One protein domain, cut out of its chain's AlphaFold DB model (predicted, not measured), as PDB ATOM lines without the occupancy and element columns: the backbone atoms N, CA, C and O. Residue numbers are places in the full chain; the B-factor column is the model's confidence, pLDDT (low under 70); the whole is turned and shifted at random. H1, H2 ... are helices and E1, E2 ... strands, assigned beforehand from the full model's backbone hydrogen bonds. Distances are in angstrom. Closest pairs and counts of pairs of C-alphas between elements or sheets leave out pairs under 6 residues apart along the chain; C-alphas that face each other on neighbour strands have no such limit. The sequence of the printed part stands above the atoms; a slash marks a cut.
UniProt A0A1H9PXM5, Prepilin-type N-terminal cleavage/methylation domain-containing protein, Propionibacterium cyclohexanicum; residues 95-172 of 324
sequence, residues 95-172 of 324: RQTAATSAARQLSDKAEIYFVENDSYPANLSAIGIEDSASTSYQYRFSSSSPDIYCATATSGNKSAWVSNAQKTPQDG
ATOM      1  N   ARG A  95      21.905 100.942  33.583       88.81
ATOM      2  CA  ARG A  95      23.069 100.752  34.463       88.81
ATOM      3  C   ARG A  95      22.673 100.414  35.895       88.81
ATOM      4  O   ARG A  95      23.233  99.479  36.458       88.81
ATOM      5  N   GLN A  96      21.678 101.105  36.459       87.31
ATOM      6  CA  GLN A  96      21.161 100.776  37.789       87.31
ATOM      7  C   GLN A  96      20.609  99.349  37.809       87.31
ATOM      8  O   GLN A  96      20.996  98.548  38.648       87.31
ATOM      9  N   THR A  97      19.778  98.998  36.824       93.00
ATOM     10  CA  THR A  97      19.205  97.649  36.711       93.00
ATOM     11  C   THR A  97      20.295  96.582  36.576       93.00
ATOM     12  O   THR A  97      20.205  95.531  37.209       93.00
ATOM     13  N   ALA A  98      21.343  96.856  35.793       91.38
ATOM     14  CA  ALA A  98      22.486  95.966  35.636       91.38
ATOM     15  C   ALA A  98      23.256  95.784  36.954       91.38
ATOM     16  O   ALA A  98      23.512  94.647  37.346       91.38
ATOM     17  N   ALA A  99      23.564  96.872  37.670       88.56
ATOM     18  CA  ALA A  99      24.242  96.826  38.966       88.56
ATOM     19  C   ALA A  99      23.415  96.065  40.016       88.56
ATOM     20  O   ALA A  99      23.922  95.152  40.664       88.56
ATOM     21  N   THR A 100      22.117  96.363  40.130       92.81
ATOM     22  CA  THR A 100      21.198  95.656  41.035       92.81
ATOM     23  C   THR A 100      21.111  94.169  40.697       92.81
ATOM     24  O   THR A 100      21.164  93.336  41.597       92.81
ATOM     25  N   SER A 101      20.989  93.809  39.415       95.38
ATOM     26  CA  SER A 101      20.931  92.406  38.982       95.38
ATOM     27  C   SER A 101      22.228  91.660  39.295       95.38
ATOM     28  O   SER A 101      22.181  90.533  39.782       95.38
ATOM     29  N   ALA A 102      23.376  92.287  39.043       92.94
ATOM     30  CA  ALA A 102      24.687  91.727  39.344       92.94
ATOM     31  C   ALA A 102      24.873  91.495  40.855       92.94
ATOM     32  O   ALA A 102      25.296  90.418  41.269       92.94
ATOM     33  N   ALA A 103      24.473  92.461  41.687       91.19
ATOM     34  CA  ALA A 103      24.514  92.325  43.141       91.19
ATOM     35  C   ALA A 103      23.595  91.197  43.659       91.19
ATOM     36  O   ALA A 103      23.992  90.473  44.570       91.19
ATOM     37  N   ARG A 104      22.408  90.985  43.056       95.75
ATOM     38  CA  ARG A 104      21.537  89.832  43.392       95.75
ATOM     39  C   ARG A 104      22.216  88.506  43.097       95.75
ATOM     40  O   ARG A 104      22.293  87.664  43.978       95.75
ATOM     41  N   GLN A 105      22.740  88.350  41.882       95.06
ATOM     42  CA  GLN A 105      23.407  87.113  41.468       95.06
ATOM     43  C   GLN A 105      24.601  86.783  42.364       95.06
ATOM     44  O   GLN A 105      24.832  85.618  42.684       95.06
ATOM     45  N   LEU A 106      25.349  87.808  42.780       93.19
ATOM     46  CA  LEU A 106      26.433  87.656  43.740       93.19
ATOM     47  C   LEU A 106      25.907  87.165  45.091       93.19
ATOM     48  O   LEU A 106      26.454  86.199  45.614       93.19
ATOM     49  N   SER A 107      24.854  87.789  45.629       94.38
ATOM     50  CA  SER A 107      24.249  87.374  46.900       94.38
ATOM     51  C   SER A 107      23.775  85.919  46.844       94.38
ATOM     52  O   SER A 107      24.190  85.124  47.679       94.38
ATOM     53  N   ASP A 108      23.022  85.536  45.811       95.62
ATOM     54  CA  ASP A 108      22.514  84.168  45.647       95.62
ATOM     55  C   ASP A 108      23.654  83.137  45.631       95.62
ATOM     56  O   ASP A 108      23.602  82.112  46.311       95.62
ATOM     57  N   LYS A 109      24.730  83.425  44.889       94.38
ATOM     58  CA  LYS A 109      25.910  82.555  44.822       94.38
ATOM     59  C   LYS A 109      26.693  82.504  46.133       94.38
ATOM     60  O   LYS A 109      27.182  81.438  46.500       94.38
ATOM     61  N   ALA A 110      26.824  83.630  46.830       90.19
ATOM     62  CA  ALA A 110      27.488  83.693  48.127       90.19
ATOM     63  C   ALA A 110      26.728  82.874  49.184       90.19
ATOM     64  O   ALA A 110      27.355  82.181  49.977       90.19
ATOM     65  N   GLU A 111      25.394  82.900  49.157       94.00
ATOM     66  CA  GLU A 111      24.539  82.109  50.051       94.00
ATOM     67  C   GLU A 111      24.623  80.608  49.754       94.00
ATOM     68  O   GLU A 111      24.737  79.811  50.680       94.00
ATOM     69  N   ILE A 112      24.633  80.212  48.475       95.19
ATOM     70  CA  ILE A 112      24.855  78.808  48.091       95.19
ATOM     71  C   ILE A 112      26.206  78.322  48.628       95.19
ATOM     72  O   ILE A 112      26.273  77.275  49.266       95.19
ATOM     73  N   TYR A 113      27.265  79.112  48.437       94.31
ATOM     74  CA  TYR A 113      28.597  78.772  48.935       94.31
ATOM     75  C   TYR A 113      28.633  78.661  50.466       94.31
ATOM     76  O   TYR A 113      29.275  77.756  50.998       94.31
ATOM     77  N   PHE A 114      27.922  79.547  51.173       92.88
ATOM     78  CA  PHE A 114      27.825  79.516  52.633       92.88
ATOM     79  C   PHE A 114      27.168  78.227  53.138       92.88
ATOM     80  O   PHE A 114      27.672  77.620  54.075       92.88
ATOM     81  N   VAL A 115      26.092  77.770  52.488       94.69
ATOM     82  CA  VAL A 115      25.411  76.509  52.841       94.69
ATOM     83  C   VAL A 115      26.320  75.288  52.655       94.69
ATOM     84  O   VAL A 115      26.177  74.305  53.374       94.69
ATOM     85  N   GLU A 116      27.251  75.333  51.700       94.94
ATOM     86  CA  GLU A 116      28.166  74.221  51.416       94.94
ATOM     87  C   GLU A 116      29.431  74.222  52.290       94.94
ATOM     88  O   GLU A 116      29.992  73.156  52.546       94.94
ATOM     89  N   ASN A 117      29.900  75.396  52.731       91.88
ATOM     90  CA  ASN A 117      31.227  75.568  53.336       91.88
ATOM     91  C   ASN A 117      31.210  76.201  54.739       91.88
ATOM     92  O   ASN A 117      32.285  76.502  55.265       91.88
ATOM     93  N   ASP A 118      30.031  76.476  55.310       90.69
ATOM     94  CA  ASP A 118      29.829  77.187  56.588       90.69
ATOM     95  C   ASP A 118      30.643  78.498  56.696       90.69
ATOM     96  O   ASP A 118      31.089  78.920  57.763       90.69
ATOM     97  N   SER A 119      30.919  79.121  55.551       86.94
ATOM     98  CA  SER A 119      31.727  80.332  55.433       86.94
ATOM     99  C   SER A 119      31.474  81.000  54.091       86.94
ATOM    100  O   SER A 119      31.264  80.326  53.086       86.94
ATOM    101  N   TYR A 120      31.497  82.330  54.052       86.12
ATOM    102  CA  TYR A 120      31.450  83.057  52.786       86.12
ATOM    103  C   TYR A 120      32.781  82.936  52.035       86.12
ATOM    104  O   TYR A 120      33.839  82.800  52.659       86.12
ATOM    105  N   PRO A 121      32.765  83.000  50.692       83.06
ATOM    106  CA  PRO A 121      33.972  82.786  49.908       83.06
ATOM    107  C   PRO A 121      35.004  83.878  50.207       83.06
ATOM    108  O   PRO A 121      34.660  85.050  50.328       83.06
ATOM    109  N   ALA A 122      36.287  83.526  50.300       79.31
ATOM    110  CA  ALA A 122      37.347  84.512  50.550       79.31
ATOM    111  C   ALA A 122      37.559  85.471  49.360       79.31
ATOM    112  O   ALA A 122      38.086  86.571  49.516       79.31
ATOM    113  N   ASN A 123      37.154  85.047  48.161       81.38
ATOM    114  CA  ASN A 123      37.238  85.798  46.914       81.38
ATOM    115  C   ASN A 123      36.044  85.462  46.004       81.38
ATOM    116  O   ASN A 123      35.465  84.385  46.091       81.38
ATOM    117  N   LEU A 124      35.682  86.383  45.108       80.75
ATOM    118  CA  LEU A 124      34.540  86.203  44.204       80.75
ATOM    119  C   LEU A 124      34.776  85.155  43.104       80.75
ATOM    120  O   LEU A 124      33.818  84.569  42.598       80.75
ATOM    121  N   SER A 125      36.033  84.856  42.768       85.94
ATOM    122  CA  SER A 125      36.360  83.825  41.779       85.94
ATOM    123  C   SER A 125      35.985  82.418  42.255       85.94
ATOM    124  O   SER A 125      35.585  81.598  41.431       85.94
ATOM    125  N   ALA A 126      35.985  82.153  43.569       81.81
ATOM    126  CA  ALA A 126      35.509  80.889  44.142       81.81
ATOM    127  C   ALA A 126      34.033  80.583  43.819       81.81
ATOM    128  O   ALA A 126      33.640  79.421  43.784       81.81
ATOM    129  N   ILE A 127      33.227  81.613  43.538       90.62
ATOM    130  CA  ILE A 127      31.819  81.482  43.130       90.62
ATOM    131  C   ILE A 127      31.596  81.820  41.645       90.62
ATOM    132  O   ILE A 127      30.457  81.964  41.186       90.62
ATOM    133  N   GLY A 128      32.673  81.947  40.863       88.06
ATOM    134  CA  GLY A 128      32.619  82.271  39.438       88.06
ATOM    135  C   GLY A 128      31.967  83.628  39.162       88.06
ATOM    136  O   GLY A 128      31.102  83.726  38.286       88.06
ATOM    137  N   ILE A 129      32.292  84.638  39.972       88.00
ATOM    138  CA  ILE A 129      31.971  86.043  39.716       88.00
ATOM    139  C   ILE A 129      33.284  86.761  39.405       88.00
ATOM    140  O   ILE A 129      34.213  86.749  40.211       88.00
ATOM    141  N   GLU A 130      33.337  87.395  38.239       86.38
ATOM    142  CA  GLU A 130      34.498  88.138  37.755       86.38
ATOM    143  C   GLU A 130      34.052  89.440  37.088       86.38
ATOM    144  O   GLU A 130      32.915  89.566  36.617       86.38
ATOM    145  N   ASP A 131      34.966  90.403  37.038       84.62
ATOM    146  CA  ASP A 131      34.746  91.664  36.345       84.62
ATOM    147  C   ASP A 131      34.522  91.445  34.844       84.62
ATOM    148  O   ASP A 131      35.081  90.559  34.202       84.62
ATOM    149  N   SER A 132      33.688  92.298  34.265       81.62
ATOM    150  CA  SER A 132      33.382  92.344  32.840       81.62
ATOM    151  C   SER A 132      33.552  93.769  32.320       81.62
ATOM    152  O   SER A 132      33.566  94.728  33.089       81.62
ATOM    153  N   ALA A 133      33.593  93.945  30.998       78.00
ATOM    154  CA  ALA A 133      33.756  95.268  30.383       78.00
ATOM    155  C   ALA A 133      32.693  96.305  30.818       78.00
ATOM    156  O   ALA A 133      32.938  97.506  30.751       78.00
ATOM    157  N   SER A 134      31.510  95.853  31.248       79.25
ATOM    158  CA  SER A 134      30.384  96.699  31.661       79.25
ATOM    159  C   SER A 134      30.102  96.713  33.166       79.25
ATOM    160  O   SER A 134      29.276  97.520  33.608       79.25
ATOM    161  N   THR A 135      30.711  95.804  33.934       84.44
ATOM    162  CA  THR A 135      30.361  95.568  35.339       84.44
ATOM    163  C   THR A 135      31.593  95.168  36.137       84.44
ATOM    164  O   THR A 135      32.228  94.174  35.800       84.44
ATOM    165  N   SER A 136      31.902  95.911  37.196       85.06
ATOM    166  CA  SER A 136      32.984  95.599  38.130       85.06
ATOM    167  C   SER A 136      32.452  95.274  39.521       85.06
ATOM    168  O   SER A 136      31.373  95.734  39.911       85.06
ATOM    169  N   TYR A 137      33.215  94.494  40.277       78.38
ATOM    170  CA  TYR A 137      32.858  94.038  41.609       78.38
ATOM    171  C   TYR A 137      33.921  94.421  42.632       78.38
ATOM    172  O   TYR A 137      35.122  94.383  42.385       78.38
ATOM    173  N   GLN A 138      33.463  94.752  43.830       78.06
ATOM    174  CA  GLN A 138      34.313  94.894  45.003       78.06
ATOM    175  C   GLN A 138      33.734  94.055  46.126       78.06
ATOM    176  O   GLN A 138      32.515  93.981  46.292       78.06
ATOM    177  N   TYR A 139      34.606  93.408  46.887       76.69
ATOM    178  CA  TYR A 139      34.212  92.398  47.851       76.69
ATOM    179  C   TYR A 139      35.082  92.450  49.096       76.69
ATOM    180  O   TYR A 139      36.306  92.550  49.013       76.69
ATOM    181  N   ARG A 140      34.430  92.328  50.250       76.81
ATOM    182  CA  ARG A 140      35.065  92.240  51.558       76.81
ATOM    183  C   ARG A 140      34.492  91.051  52.312       76.81
ATOM    184  O   ARG A 140      33.275  90.936  52.438       76.81
ATOM    185  N   PHE A 141      35.375  90.238  52.881       73.12
ATOM    186  CA  PHE A 141      35.030  89.148  53.791       73.12
ATOM    187  C   PHE A 141      35.818  89.281  55.101       73.12
ATOM    188  O   PHE A 141      36.870  89.927  55.132       73.12
ATOM    189  N   SER A 142      35.310  88.685  56.180       71.19
ATOM    190  CA  SER A 142      35.996  88.626  57.474       71.19
ATOM    191  C   SER A 142      36.482  87.208  57.774       71.19
ATOM    192  O   SER A 142      35.682  86.300  57.970       71.19
ATOM    193  N   SER A 143      37.797  87.005  57.872       66.44
ATOM    194  CA  SER A 143      38.375  85.698  58.231       66.44
ATOM    195  C   SER A 143      38.220  85.343  59.711       66.44
ATOM    196  O   SER A 143      38.272  84.170  60.066       66.44
ATOM    197  N   SER A 144      38.009  86.335  60.579       63.97
ATOM    198  CA  SER A 144      37.720  86.131  62.006       63.97
ATOM    199  C   SER A 144      36.233  85.907  62.292       63.97
ATOM    200  O   SER A 144      35.860  85.584  63.417       63.97
ATOM    201  N   SER A 145      35.370  86.138  61.302       72.94
ATOM    202  CA  SER A 145      33.921  85.964  61.397       72.94
ATOM    203  C   SER A 145      33.411  85.551  60.014       72.94
ATOM    204  O   SER A 145      32.956  86.418  59.262       72.94
ATOM    205  N   PRO A 146      33.541  84.260  59.653       71.56
ATOM    206  CA  PRO A 146      33.323  83.770  58.287       71.56
ATOM    207  C   PRO A 146      31.888  83.968  57.770       71.56
ATOM    208  O   PRO A 146      31.649  83.829  56.573       71.56
ATOM    209  N   ASP A 147      30.969  84.376  58.648       74.62
ATOM    210  CA  ASP A 147      29.561  84.679  58.372       74.62
ATOM    211  C   ASP A 147      29.325  86.140  57.939       74.62
ATOM    212  O   ASP A 147      28.179  86.580  57.804       74.62
ATOM    213  N   ILE A 148      30.390  86.932  57.764       74.44
ATOM    214  CA  ILE A 148      30.303  88.356  57.422       74.44
ATOM    215  C   ILE A 148      30.966  88.627  56.071       74.44
ATOM    216  O   ILE A 148      32.178  88.462  55.907       74.44
ATOM    217  N   TYR A 149      30.169  89.152  55.137       80.69
ATOM    218  CA  TYR A 149      30.642  89.689  53.863       80.69
ATOM    219  C   TYR A 149      29.901  90.973  53.478       80.69
ATOM    220  O   TYR A 149      28.787  91.235  53.935       80.69
ATOM    221  N   CYS A 150      30.516  91.757  52.596       79.81
ATOM    222  CA  CYS A 150      29.856  92.844  51.884       79.81
ATOM    223  C   CYS A 150      30.397  92.923  50.456       79.81
ATOM    224  O   CYS A 150      31.610  92.860  50.246       79.81
ATOM    225  N   ALA A 151      29.508  93.075  49.480       80.44
ATOM    226  CA  ALA A 151      29.863  93.163  48.075       80.44
ATOM    227  C   ALA A 151      29.161  94.334  47.388       80.44
ATOM    228  O   ALA A 151      27.983  94.589  47.631       80.44
ATOM    229  N   THR A 152      29.872  95.001  46.484       83.25
ATOM    230  CA  THR A 152      29.326  96.045  45.611       83.25
ATOM    231  C   THR A 152      29.496  95.616  44.163       83.25
ATOM    232  O   THR A 152      30.603  95.265  43.761       83.25
ATOM    233  N   ALA A 153      28.426  95.697  43.375       87.56
ATOM    234  CA  ALA A 153      28.480  95.597  41.923       87.56
ATOM    235  C   ALA A 153      28.284  96.989  41.312       87.56
ATOM    236  O   ALA A 153      27.364  97.720  41.685       87.56
ATOM    237  N   THR A 154      29.137  97.355  40.364       85.12
ATOM    238  CA  THR A 154      29.152  98.667  39.715       85.12
ATOM    239  C   THR A 154      28.987  98.505  38.214       85.12
ATOM    240  O   THR A 154      29.731  97.756  37.595       85.12
ATOM    241  N   SER A 155      28.047  99.228  37.604       87.56
ATOM    242  CA  SER A 155      27.906  99.320  36.149       87.56
ATOM    243  C   SER A 155      27.929 100.781  35.709       87.56
ATOM    244  O   SER A 155      27.012 101.557  35.989       87.56
ATOM    245  N   GLY A 156      29.007 101.181  35.029       81.81
ATOM    246  CA  GLY A 156      29.253 102.579  34.682       81.81
ATOM    247  C   GLY A 156      29.250 103.477  35.922       81.81
ATOM    248  O   GLY A 156      30.034 103.267  36.841       81.81
ATOM    249  N   ASN A 157      28.344 104.460  35.946       74.94
ATOM    250  CA  ASN A 157      28.189 105.439  37.023       74.94
ATOM    251  C   ASN A 157      27.205 105.034  38.140       74.94
ATOM    252  O   ASN A 157      26.804 105.878  38.941       74.94
ATOM    253  N   LYS A 158      26.760 103.773  38.169       78.88
ATOM    254  CA  LYS A 158      25.747 103.269  39.105       78.88
ATOM    255  C   LYS A 158      26.254 102.045  39.857       78.88
ATOM    256  O   LYS A 158      26.991 101.239  39.292       78.88
ATOM    257  N   SER A 159      25.833 101.894  41.105       83.81
ATOM    258  CA  SER A 159      26.243 100.800  41.986       83.81
ATOM    259  C   SER A 159      25.083 100.295  42.835       83.81
ATOM    260  O   SER A 159      24.137 101.030  43.145       83.81
ATOM    261  N   ALA A 160      25.169  99.018  43.191       82.50
ATOM    262  CA  ALA A 160      24.305  98.384  44.169       82.50
ATOM    263  C   ALA A 160      25.129  97.458  45.068       82.50
ATOM    264  O   ALA A 160      26.103  96.848  44.616       82.50
ATOM    265  N   TRP A 161      24.719  97.325  46.325       87.75
ATOM    266  CA  TRP A 161      25.436  96.537  47.321       87.75
ATOM    267  C   TRP A 161      24.541  95.548  48.054       87.75
ATOM    268  O   TRP A 161      23.330  95.744  48.175       87.75
ATOM    269  N   VAL A 162      25.174  94.481  48.533       86.00
ATOM    270  CA  VAL A 162      24.579  93.391  49.312       86.00
ATOM    271  C   VAL A 162      25.538  92.966  50.422       86.00
ATOM    272  O   VAL A 162      26.756  93.128  50.310       86.00
ATOM    273  N   SER A 163      24.993  92.414  51.498       85.69
ATOM    274  CA  SER A 163      25.758  91.856  52.613       85.69
ATOM    275  C   SER A 163      25.036  90.662  53.229       85.69
ATOM    276  O   SER A 163      23.881  90.382  52.906       85.69
ATOM    277  N   ASN A 164      25.690  89.995  54.178       81.19
ATOM    278  CA  ASN A 164      25.080  88.926  54.974       81.19
ATOM    279  C   ASN A 164      23.795  89.379  55.705       81.19
ATOM    280  O   ASN A 164      22.849  88.603  55.835       81.19
ATOM    281  N   ALA A 165      23.747  90.636  56.160       79.25
ATOM    282  CA  ALA A 165      22.574  91.220  56.813       79.25
ATOM    283  C   ALA A 165      21.555  91.804  55.817       79.25
ATOM    284  O   ALA A 165      20.368  91.885  56.128       79.25
ATOM    285  N   GLN A 166      22.007  92.214  54.628       82.56
ATOM    286  CA  GLN A 166      21.190  92.865  53.608       82.56
ATOM    287  C   GLN A 166      21.288  92.104  52.280       82.56
ATOM    288  O   GLN A 166      22.071  92.449  51.393       82.56
ATOM    289  N   LYS A 167      20.465  91.058  52.148       85.69
ATOM    290  CA  LYS A 167      20.443  90.166  50.972       85.69
ATOM    291  C   LYS A 167      19.724  90.782  49.771       85.69
ATOM    292  O   LYS A 167      19.969  90.424  48.622       85.69
ATOM    293  N   THR A 168      18.826  91.736  50.017       91.00
ATOM    294  CA  THR A 168      18.208  92.513  48.938       91.00
ATOM    295  C   THR A 168      19.136  93.652  48.531       91.00
ATOM    296  O   THR A 168      19.490  94.445  49.405       91.00
ATOM    297  N   PRO A 169      19.493  93.793  47.243       91.44
ATOM    298  CA  PRO A 169      20.404  94.846  46.843       91.44
ATOM    299  C   PRO A 169      19.824  96.217  47.123       91.44
ATOM    300  O   PRO A 169      18.660  96.487  46.817       91.44
ATOM    301  N   GLN A 170      20.678  97.062  47.672       86.44
ATOM    302  CA  GLN A 170      20.404  98.462  47.927       86.44
ATOM    303  C   GLN A 170      21.238  99.314  46.987       86.44
ATOM    304  O   GLN A 170      22.343  98.932  46.596       86.44
ATOM    305  N   ASP A 171      20.714 100.479  46.636       81.00
ATOM    306  CA  ASP A 171      21.459 101.449  45.846       81.00
ATOM    307  C   ASP A 171      22.673 101.947  46.649       81.00
ATOM    308  O   ASP A 171      22.592 102.170  47.861       81.00
ATOM    309  N   GLY A 172      23.812 102.107  45.974       77.81
ATOM    310  CA  GLY A 172      25.062 102.562  46.584       77.81
ATOM    311  C   GLY A 172      26.135 101.473  46.676       77.81
ATOM    312  O   GLY A 172      26.202 100.574  45.838       77.81
TER     313      GLY A 172
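This is residues 95 to 172 of the 324 residues of the protein "Prepilin-type N-terminal cleavage/methylation domain-containing protein" of Propionibacterium cyclohexanicum (UniProt A0A1H9PXM5). A long helix, H1, lies along one face of a small antiparallel sheet of three strands, covering E2 and E3, while the sheet's other face is bare. The short helix H2 sits near the E1 edge, and at the other edge the last printed residues fold back so that residues 170 to 171 pair with residues 160 to 161 of E3. The printed part has 78 residues with two named helices and three named strands, in the order H1, H2, E1, E2, E3 along the chain; the sheet's order is E1, E2, E3, and the class is mixed, helices and strands. The whole is compact, with a radius of gyration of the C-alphas of 11.6 A, and its spans are 33 by 22 by 18 A, only just elongated.

H1, residues 95 to 117, is on the sheet formed by E1, residues 136 to 141, E2, residues 149 to 155, and E3, residues 158 to 163. Its height over the sheet is 8.6 A, and it lies over E2 and E3. On the local plane its line and that of E2 stand at 20 degrees, and it runs along the strands. Its residues 95 to 110 make the pairs of C-alphas within 10 A of the sheet. The closest C-alphas of H1 and E3 are those of Thr 100 and Ala 160, 5.2 A apart; for H1 and E2 they are those of Ala 99 and Ser 155, 5.3 A apart. H1 and E1 are near each other, with 7 pairs of C-alphas within 10 A. With this helix on one face, the sheet and H1 make two layers. H2, residues 124 to 127, only just touches H1, with 3 pairs of C-alphas within 8 A, and H1 does so with residues 109 to 113 alone; the closest C-alphas are those of Lys 109 and Ile 127, 6.2 A apart. H2 only grazes the sheet, with residue 124; the closest C-alphas of H2 and E1 are those of Leu 124 and Tyr 139, 7.2 A apart. The three strands form a meander, each strand the antiparallel neighbour of the one before, with E1 and E3 as edge strands. The hairpin of E1 and E2 has an angle of 173 degrees between directions; N 138 and O 152 are within hydrogen-bond range at 2.9 A, and N 152 and O 138 at 2.8 A. The hairpin of E2 and E3 has an angle of 164 degrees, with N 153 and O 160 within hydrogen-bond range at 2.9 A and N 160 and O 153 at 3.0 A. In H1 every O i to N i+4 pair is within hydrogen-bond range, while H2 is too short for such a pair.

H1, 32.5 A long from first to last C-alpha, begins at C-alpha 95 at (23.069, 100.752, 34.463) and ends at C-alpha 117 at (31.227, 75.568, 53.336). H2 has four residues, 124 to 127, and measures 5.6 A. E1, residues 136 to 141, is 17.1 A long. E2, residues 149 to 155, is the longest strand by residues and measures 20.3 A. E3, residues 158 to 163, is 17.7 A long and ends at C-alpha 163 at (25.758, 91.856, 52.613).

The two C-alphas farthest apart are those of Arg 95 and Ser 144, at 34.5 A. The printed part has no cut. The link from E2 to E3 is tight, the links H1 to H2, H2 to E1 and E1 to E2 are short, and no link is long. The mean pLDDT of the printed part is 84.9, and residues 143 to 144 of the model are under 70.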